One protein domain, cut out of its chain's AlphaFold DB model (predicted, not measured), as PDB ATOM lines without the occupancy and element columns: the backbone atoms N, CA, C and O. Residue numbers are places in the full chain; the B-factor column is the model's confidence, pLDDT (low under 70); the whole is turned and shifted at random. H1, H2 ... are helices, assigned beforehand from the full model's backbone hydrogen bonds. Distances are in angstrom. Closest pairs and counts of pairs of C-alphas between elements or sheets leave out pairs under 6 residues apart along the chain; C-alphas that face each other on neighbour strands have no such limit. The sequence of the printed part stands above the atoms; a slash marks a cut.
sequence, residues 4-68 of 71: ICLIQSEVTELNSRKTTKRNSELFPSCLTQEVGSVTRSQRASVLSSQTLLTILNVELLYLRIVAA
ATOM      1  N   ILE A   4     -15.926  -2.185  40.374       84.06
ATOM      2  CA  ILE A   4     -14.509  -1.870  40.586       84.06
ATOM      3  C   ILE A   4     -13.634  -2.291  39.396       84.06
ATOM      4  O   ILE A   4     -12.795  -1.508  38.961       84.06
ATOM      5  N   CYS A   5     -13.836  -3.488  38.838       81.25
ATOM      6  CA  CYS A   5     -13.059  -3.945  37.685       81.25
ATOM      7  C   CYS A   5     -13.366  -3.129  36.423       81.25
ATOM      8  O   CYS A   5     -12.465  -2.890  35.625       81.25
ATOM      9  N   LEU A   6     -14.615  -2.681  36.248       78.75
ATOM     10  CA  LEU A   6     -14.991  -1.826  35.119       78.75
ATOM     11  C   LEU A   6     -14.304  -0.462  35.221       78.75
ATOM     12  O   LEU A   6     -13.665  -0.031  34.267       78.75
ATOM     13  N   ILE A   7     -14.334   0.150  36.406       84.19
ATOM     14  CA  ILE A   7     -13.676   1.436  36.664       84.19
ATOM     15  C   ILE A   7     -12.157   1.317  36.478       84.19
ATOM     16  O   ILE A   7     -11.538   2.172  35.853       84.19
ATOM     17  N   GLN A   8     -11.536   0.246  36.979       75.69
ATOM     18  CA  GLN A   8     -10.101   0.010  36.788       75.69
ATOM     19  C   GLN A   8      -9.741  -0.196  35.316       75.69
ATOM     20  O   GLN A   8      -8.719   0.323  34.867       75.69
ATOM     21  N   SER A   9     -10.572  -0.918  34.562       78.25
ATOM     22  CA  SER A   9     -10.379  -1.109  33.125       78.25
ATOM     23  C   SER A   9     -10.483   0.212  32.370       78.25
ATOM     24  O   SER A   9      -9.617   0.507  31.556       78.25
ATOM     25  N   GLU A  10     -11.488   1.031  32.675       84.56
ATOM     26  CA  GLU A  10     -11.711   2.325  32.024       84.56
ATOM     27  C   GLU A  10     -10.590   3.323  32.344       84.56
ATOM     28  O   GLU A  10     -10.059   3.974  31.446       84.56
ATOM     29  N   VAL A  11     -10.137   3.377  33.602       80.00
ATOM     30  CA  VAL A  11      -8.977   4.189  34.006       80.00
ATOM     31  C   VAL A  11      -7.700   3.707  33.317       80.00
ATOM     32  O   VAL A  11      -6.900   4.521  32.859       80.00
ATOM     33  N   THR A  12      -7.488   2.392  33.227       79.25
ATOM     34  CA  THR A  12      -6.306   1.821  32.561       79.25
ATOM     35  C   THR A  12      -6.325   2.114  31.062       79.25
ATOM     36  O   THR A  12      -5.318   2.557  30.509       79.25
ATOM     37  N   GLU A  13      -7.473   1.940  30.409       80.12
ATOM     38  CA  GLU A  13      -7.663   2.241  28.990       80.12
ATOM     39  C   GLU A  13      -7.429   3.729  28.704       80.12
ATOM     40  O   GLU A  13      -6.674   4.079  27.793       80.12
ATOM     41  N   LEU A  14      -8.008   4.609  29.522       73.62
ATOM     42  CA  LEU A  14      -7.868   6.056  29.392       73.62
ATOM     43  C   LEU A  14      -6.411   6.510  29.568       73.62
ATOM     44  O   LEU A  14      -5.945   7.343  28.796       73.62
ATOM     45  N   ASN A  15      -5.671   5.908  30.503       68.88
ATOM     46  CA  ASN A  15      -4.242   6.178  30.697       68.88
ATOM     47  C   ASN A  15      -3.357   5.610  29.571       68.88
ATOM     48  O   ASN A  15      -2.292   6.157  29.294       68.88
ATOM     49  N   SER A  16      -3.778   4.530  28.902       68.38
ATOM     50  CA  SER A  16      -3.059   3.962  27.747       68.38
ATOM     51  C   SER A  16      -3.273   4.746  26.449       68.38
ATOM     52  O   SER A  16      -2.521   4.600  25.478       68.38
ATOM     53  N   ARG A  17      -4.307   5.592  26.414       71.25
ATOM     54  CA  ARG A  17      -4.677   6.353  25.229       71.25
ATOM     55  C   ARG A  17      -3.639   7.442  24.973       71.25
ATOM     56  O   ARG A  17      -3.576   8.454  25.664       71.25
ATOM     57  N   LYS A  18      -2.837   7.250  23.927       70.38
ATOM     58  CA  LYS A  18      -1.848   8.237  23.486       70.38
ATOM     59  C   LYS A  18      -2.556   9.507  23.004       70.38
ATOM     60  O   LYS A  18      -3.419   9.451  22.126       70.38
ATOM     61  N   THR A  19      -2.194  10.655  23.569       69.25
ATOM     62  CA  THR A  19      -2.729  11.954  23.147       69.25
ATOM     63  C   THR A  19      -2.312  12.254  21.704       69.25
ATOM     64  O   THR A  19      -1.175  12.029  21.293       69.25
ATOM     65  N   THR A  20      -3.262  12.721  20.889       70.31
ATOM     66  CA  THR A  20      -2.985  13.113  19.498       70.31
ATOM     67  C   THR A  20      -2.237  14.450  19.458       70.31
ATOM     68  O   THR A  20      -2.411  15.272  20.358       70.31
ATOM     69  N   LYS A  21      -1.456  14.711  18.396       70.25
ATOM     70  CA  LYS A  21      -0.643  15.940  18.249       70.25
ATOM     71  C   LYS A  21      -1.451  17.236  18.465       70.25
ATOM     72  O   LYS A  21      -0.982  18.172  19.103       70.25
ATOM     73  N   ARG A  22      -2.703  17.273  17.997       71.12
ATOM     74  CA  ARG A  22      -3.600  18.421  18.215       71.12
ATOM     75  C   ARG A  22      -3.973  18.615  19.683       71.12
ATOM     76  O   ARG A  22      -4.025  19.742  20.154       71.12
ATOM     77  N   ASN A  23      -4.208  17.531  20.417       68.38
ATOM     78  CA  ASN A  23      -4.570  17.619  21.831       68.38
ATOM     79  C   ASN A  23      -3.368  18.047  22.684       68.38
ATOM     80  O   ASN A  23      -3.558  18.743  23.676       68.38
ATOM     81  N   SER A  24      -2.144  17.687  22.274       69.50
ATOM     82  CA  SER A  24      -0.926  18.168  22.932       69.50
ATOM     83  C   SER A  24      -0.658  19.659  22.717       69.50
ATOM     84  O   SER A  24      -0.124  20.308  23.607       69.50
ATOM     85  N   GLU A  25      -1.043  20.206  21.562       76.69
ATOM     86  CA  GLU A  25      -0.930  21.642  21.270       76.69
ATOM     87  C   GLU A  25      -2.007  22.456  22.005       76.69
ATOM     88  O   GLU A  25      -1.730  23.547  22.494       76.69
ATOM     89  N   LEU A  26      -3.223  21.911  22.123       77.81
ATOM     90  CA  LEU A  26      -4.343  22.574  22.797       77.81
ATOM     91  C   LEU A  26      -4.244  22.527  24.328       77.81
ATOM     92  O   LEU A  26      -4.684  23.465  24.989       77.81
ATOM     93  N   PHE A  27      -3.676  21.457  24.897       69.19
ATOM     94  CA  PHE A  27      -3.606  21.254  26.349       69.19
ATOM     95  C   PHE A  27      -2.232  20.727  26.804       69.19
ATOM     96  O   PHE A  27      -2.125  19.606  27.311       69.19
ATOM     97  N   PRO A  28      -1.159  21.526  26.660       63.72
ATOM     98  CA  PRO A  28       0.202  21.105  26.995       63.72
ATOM     99  C   PRO A  28       0.386  20.779  28.487       63.72
ATOM    100  O   PRO A  28       1.139  19.868  28.826       63.72
ATOM    101  N   SER A  29      -0.357  21.441  29.384       66.12
ATOM    102  CA  SER A  29      -0.329  21.183  30.835       66.12
ATOM    103  C   SER A  29      -0.916  19.827  31.237       66.12
ATOM    104  O   SER A  29      -0.629  19.331  32.322       66.12
ATOM    105  N   CYS A  30      -1.740  19.214  30.381       64.00
ATOM    106  CA  CYS A  30      -2.305  17.884  30.622       64.00
ATOM    107  C   CYS A  30      -1.320  16.757  30.276       64.00
ATOM    108  O   CYS A  30      -1.567  15.607  30.626       64.00
ATOM    109  N   LEU A  31      -0.216  17.069  29.587       61.22
ATOM    110  CA  LEU A  31       0.815  16.097  29.208       61.22
ATOM    111  C   LEU A  31       1.894  15.946  30.278       61.22
ATOM    112  O   LEU A  31       2.514  14.894  30.382       61.22
ATOM    113  N   THR A  32       2.126  16.996  31.066       58.56
ATOM    114  CA  THR A  32       3.152  17.037  32.111       58.56
ATOM    115  C   THR A  32       2.598  16.626  33.465       58.56
ATOM    116  O   THR A  32       3.071  17.116  34.487       58.56
ATOM    117  N   GLN A  33       1.592  15.745  33.509       57.56
ATOM    118  CA  GLN A  33       1.260  15.100  34.769       57.56
ATOM    119  C   GLN A  33       2.430  14.178  35.123       57.56
ATOM    120  O   GLN A  33       2.420  12.988  34.815       57.56
ATOM    121  N   GLU A  34       3.464  14.746  35.749       55.28
ATOM    122  CA  GLU A  34       4.425  13.977  36.510       55.28
ATOM    123  C   GLU A  34       3.592  13.120  37.455       55.28
ATOM    124  O   GLU A  34       2.960  13.604  38.397       55.28
ATOM    125  N   VAL A  35       3.600  11.812  37.213       55.25
ATOM    126  CA  VAL A  35       3.164  10.799  38.176       55.25
ATOM    127  C   VAL A  35       4.209  10.735  39.307       55.25
ATOM    128  O   VAL A  35       4.585   9.677  39.797       55.25
ATOM    129  N   GLY A  36       4.734  11.888  39.723       54.91
ATOM    130  CA  GLY A  36       5.528  12.064  40.917       54.91
ATOM    131  C   GLY A  36       4.560  12.079  42.080       54.91
ATOM    132  O   GLY A  36       4.046  13.132  42.430       54.91
ATOM    133  N   SER A  37       4.254  10.885  42.598       54.06
ATOM    134  CA  SER A  37       3.774  10.620  43.959       54.06
ATOM    135  C   SER A  37       3.073  11.807  44.638       54.06
ATOM    136  O   SER A  37       3.506  12.299  45.681       54.06
ATOM    137  N   VAL A  38       1.954  12.276  44.076       50.75
ATOM    138  CA  VAL A  38       1.030  13.091  44.861       50.75
ATOM    139  C   VAL A  38       0.387  12.102  45.814       50.75
ATOM    140  O   VAL A  38      -0.628  11.473  45.500       50.75
ATOM    141  N   THR A  39       1.039  11.884  46.956       55.31
ATOM    142  CA  THR A  39       0.439  11.127  48.045       55.31
ATOM    143  C   THR A  39      -0.929  11.747  48.297       55.31
ATOM    144  O   THR A  39      -1.081  12.968  48.343       55.31
ATOM    145  N   ARG A  40      -1.956  10.901  48.408       55.00
ATOM    146  CA  ARG A  40      -3.368  11.280  48.599       55.00
ATOM    147  C   ARG A  40      -3.574  12.402  49.637       55.00
ATOM    148  O   ARG A  40      -4.528  13.160  49.519       55.00
ATOM    149  N   SER A  41      -2.657  12.525  50.597       54.59
ATOM    150  CA  SER A  41      -2.584  13.588  51.605       54.59
ATOM    151  C   SER A  41      -2.516  15.013  51.023       54.59
ATOM    152  O   SER A  41      -3.184  15.915  51.521       54.59
ATOM    153  N   GLN A  42      -1.793  15.237  49.920       53.88
ATOM    154  CA  GLN A  42      -1.592  16.583  49.361       53.88
ATOM    155  C   GLN A  42      -2.809  17.149  48.617       53.88
ATOM    156  O   GLN A  42      -2.915  18.363  48.473       53.88
ATOM    157  N   ARG A  43      -3.764  16.315  48.183       54.03
ATOM    158  CA  ARG A  43      -4.981  16.813  47.513       54.03
ATOM    159  C   ARG A  43      -6.063  17.311  48.473       54.03
ATOM    160  O   ARG A  43      -7.032  17.902  48.015       54.03
ATOM    161  N   ALA A  44      -5.915  17.073  49.776       54.94
ATOM    162  CA  ALA A  44      -6.918  17.443  50.773       54.94
ATOM    163  C   ALA A  44      -6.634  18.785  51.474       54.94
ATOM    164  O   ALA A  44      -7.485  19.264  52.214       54.94
ATOM    165  N   SER A  45      -5.468  19.402  51.247       63.88
ATOM    166  CA  SER A  45      -5.027  20.584  52.000       63.88
ATOM    167  C   SER A  45      -4.725  21.778  51.090       63.88
ATOM    168  O   SER A  45      -3.617  22.303  51.071       63.88
ATOM    169  N   VAL A  46      -5.708  22.199  50.289       62.16
ATOM    170  CA  VAL A  46      -5.652  23.484  49.556       62.16
ATOM    171  C   VAL A  46      -6.950  24.260  49.773       62.16
ATOM    172  O   VAL A  46      -7.529  24.838  48.861       62.16
ATOM    173  N   LEU A  47      -7.451  24.257  51.006       67.75
ATOM    174  CA  LEU A  47      -8.494  25.188  51.409       67.75
ATOM    175  C   LEU A  47      -7.932  26.011  52.556       67.75
ATOM    176  O   LEU A  47      -7.727  25.500  53.655       67.75
ATOM    177  N   SER A  48      -7.588  27.268  52.268       80.25
ATOM    178  CA  SER A  48      -7.052  28.162  53.293       80.25
ATOM    179  C   SER A  48      -8.067  28.299  54.431       80.25
ATOM    180  O   SER A  48      -9.278  28.281  54.189       80.25
ATOM    181  N   SER A  49      -7.599  28.484  55.668       80.44
ATOM    182  CA  SER A  49      -8.479  28.709  56.826       80.44
ATOM    183  C   SER A  49      -9.442  29.877  56.594       80.44
ATOM    184  O   SER A  49     -10.585  29.836  57.036       80.44
ATOM    185  N   GLN A  50      -9.008  30.886  55.831       81.38
ATOM    186  CA  GLN A  50      -9.849  32.009  55.432       81.38
ATOM    187  C   GLN A  50     -10.980  31.579  54.487       81.38
ATOM    188  O   GLN A  50     -12.119  32.024  54.637       81.38
ATOM    189  N   THR A  51     -10.695  30.696  53.531       82.00
ATOM    190  CA  THR A  51     -11.702  30.160  52.604       82.00
ATOM    191  C   THR A  51     -12.708  29.274  53.338       82.00
ATOM    192  O   THR A  51     -13.907  29.433  53.132       82.00
ATOM    193  N   LEU A  52     -12.246  28.416  54.254       83.62
ATOM    194  CA  LEU A  52     -13.119  27.605  55.114       83.62
ATOM    195  C   LEU A  52     -14.043  28.470  55.977       83.62
ATOM    196  O   LEU A  52     -15.249  28.239  56.007       83.62
ATOM    197  N   LEU A  53     -13.495  29.491  56.639       82.44
ATOM    198  CA  LEU A  53     -14.276  30.400  57.476       82.44
ATOM    199  C   LEU A  53     -15.332  31.155  56.658       82.44
ATOM    200  O   LEU A  53     -16.452  31.359  57.118       82.44
ATOM    201  N   THR A  54     -14.988  31.536  55.428       84.88
ATOM    202  CA  THR A  54     -15.915  32.212  54.513       84.88
ATOM    203  C   THR A  54     -17.062  31.287  54.104       84.88
ATOM    204  O   THR A  54     -18.214  31.707  54.153       84.88
ATOM    205  N   ILE A  55     -16.775  30.023  53.771       84.75
ATOM    206  CA  ILE A  55     -17.800  29.026  53.421       84.75
ATOM    207  C   ILE A  55     -18.751  28.791  54.599       84.75
ATOM    208  O   ILE A  55     -19.962  28.925  54.437       84.75
ATOM    209  N   LEU A  56     -18.211  28.540  55.795       85.12
ATOM    210  CA  LEU A  56     -19.021  28.306  56.995       85.12
ATOM    211  C   LEU A  56     -19.905  29.511  57.344       85.12
ATOM    212  O   LEU A  56     -21.062  29.341  57.721       85.12
ATOM    213  N   ASN A  57     -19.390  30.734  57.190       87.44
ATOM    214  CA  ASN A  57     -20.170  31.946  57.441       87.44
ATOM    215  C   ASN A  57     -21.313  32.130  56.435       87.44
ATOM    216  O   ASN A  57     -22.401  32.552  56.826       87.44
ATOM    217  N   VAL A  58     -21.089  31.808  55.158       87.62
ATOM    218  CA  VAL A  58     -22.129  31.891  54.120       87.62
ATOM    219  C   VAL A  58     -23.213  30.839  54.351       87.62
ATOM    220  O   VAL A  58     -24.396  31.177  54.312       87.62
ATOM    221  N   GLU A  59     -22.835  29.594  54.653       88.56
ATOM    222  CA  GLU A  59     -23.793  28.522  54.963       88.56
ATOM    223  C   GLU A  59     -24.642  28.857  56.195       88.56
ATOM    224  O   GLU A  59     -25.865  28.704  56.180       88.56
ATOM    225  N   LEU A  60     -24.011  29.384  57.246       87.62
ATOM    226  CA  LEU A  60     -24.699  29.769  58.473       87.62
ATOM    227  C   LEU A  60     -25.639  30.965  58.260       87.62
ATOM    228  O   LEU A  60     -26.728  30.998  58.837       87.62
ATOM    229  N   LEU A  61     -25.258  31.934  57.422       87.44
ATOM    230  CA  LEU A  61     -26.119  33.060  57.060       87.44
ATOM    231  C   LEU A  61     -27.325  32.604  56.232       87.44
ATOM    232  O   LEU A  61     -28.448  33.010  56.524       87.44
ATOM    233  N   TYR A  62     -27.112  31.731  55.248       85.62
ATOM    234  CA  TYR A  62     -28.190  31.158  54.444       85.62
ATOM    235  C   TYR A  62     -29.197  30.409  55.320       85.62
ATOM    236  O   TYR A  62     -30.401  30.644  55.223       85.62
ATOM    237  N   LEU A  63     -28.710  29.578  56.245       84.56
ATOM    238  CA  LEU A  63     -29.574  28.836  57.158       84.56
ATOM    239  C   LEU A  63     -30.385  29.766  58.068       84.56
ATOM    240  O   LEU A  63     -31.553  29.495  58.323       84.56
ATOM    241  N   ARG A  64     -29.801  30.881  58.523       84.50
ATOM    242  CA  ARG A  64     -30.523  31.897  59.306       84.50
ATOM    243  C   ARG A  64     -31.622  32.587  58.510       84.50
ATOM    244  O   ARG A  64     -32.669  32.860  59.077       84.50
ATOM    245  N   ILE A  65     -31.383  32.873  57.232       86.25
ATOM    246  CA  ILE A  65     -32.383  33.489  56.352       86.25
ATOM    247  C   ILE A  65     -33.532  32.510  56.098       86.25
ATOM    248  O   ILE A  65     -34.688  32.895  56.205       86.25
ATOM    249  N   VAL A  66     -33.223  31.240  55.825       86.62
ATOM    250  CA  VAL A  66     -34.232  30.197  55.574       86.62
ATOM    251  C   VAL A  66     -35.019  29.834  56.837       86.62
ATOM    252  O   VAL A  66     -36.203  29.527  56.755       86.62
ATOM    253  N   ALA A  67     -34.375  29.853  58.004       84.50
ATOM    254  CA  ALA A  67     -35.018  29.555  59.283       84.50
ATOM    255  C   ALA A  67     -35.721  30.769  59.910       84.50
ATOM    256  O   ALA A  67     -36.349  30.624  60.962       84.50
ATOM    257  N   ALA A  68     -35.601  31.962  59.317       83.56
ATOM    258  CA  ALA A  68     -36.338  33.125  59.782       83.56
ATOM    259  C   ALA A  68     -37.832  32.917  59.477       83.56
ATOM    260  O   ALA A  68     -38.173  32.594  58.340       83.56
TER     261      ALA A  68
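This is residues 4 to 68 of the 71 residues of an uncharacterized protein of Photobacterium leiognathi subsp. mandapamensis (UniProt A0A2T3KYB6). The longest helix, H4, is one arm of an open, strung-out chain, and the shorter helix H1 is the arm at the other end; between them the chain winds through the short helices H2 and H3, and there is no packed core. Residues 4 to 18 and residues 32 to 68 stand free, while H2 and the residues just after it make a loose bend between these two stretches. The printed part has 65 residues with four named helices in the order H1, H2, H3, H4 and no named strand, and its class is all helix. It is extended, with a radius of gyration of the C-alphas of 20.2 A, and elongated, with spans of 56 by 30 by 26 A.

Find C-alpha 49 at (-8.479, 28.709, 56.826); from there H4, residues 49 to 66, runs 25.8 A to C-alpha 66 at (-34.232, 30.197, 55.574), mostly along x. Before it look for H3, residues 40 to 44, which is 7.4 A long from first to last C-alpha. Further back lies H2, residues 21 to 26, 8.9 A long. Then go to the first printed residue, where C-alpha 4 stands at (-14.509, -1.870, 40.586); here H1, residues 4 to 16, begins and runs 18.2 A to C-alpha 16.

Start from H4 and look for a partner: it touches no helix, and it is apart from H1, H2 and H3. H3 is also apart from H1 and from H2. H1 and H2 are apart too, although they follow each other in the chain. Now read the backbone N and O atoms: in H1, H2 and H4 every O i to N i+4 pair is within hydrogen-bond range. In H3, 0 of 1 such pairs is within range, beside 1 of 2 O i to N i+3 pairs.

The two C-alphas farthest apart are those of Lys 21 and Ala 68, 57.4 A from each other, and the first and last printed C-alphas, of Ile 4 and Ala 68, are 45.5 A apart. The printed part has no cut. Follow residues 27 to 39 to see the long link from H2 to H3, 13 residues with no named element; the links from H1 to H2 and from H3 to H4 are tight, with 4 residues each. In the B-factor column the mean pLDDT of the printed part is 73.0. Look there for 26 residues under 70: residues 15 to 16, residue 19, residues 23 to 24 and residues 27 to 47. The mean pLDDT is 54 in H3 and 85 in H4.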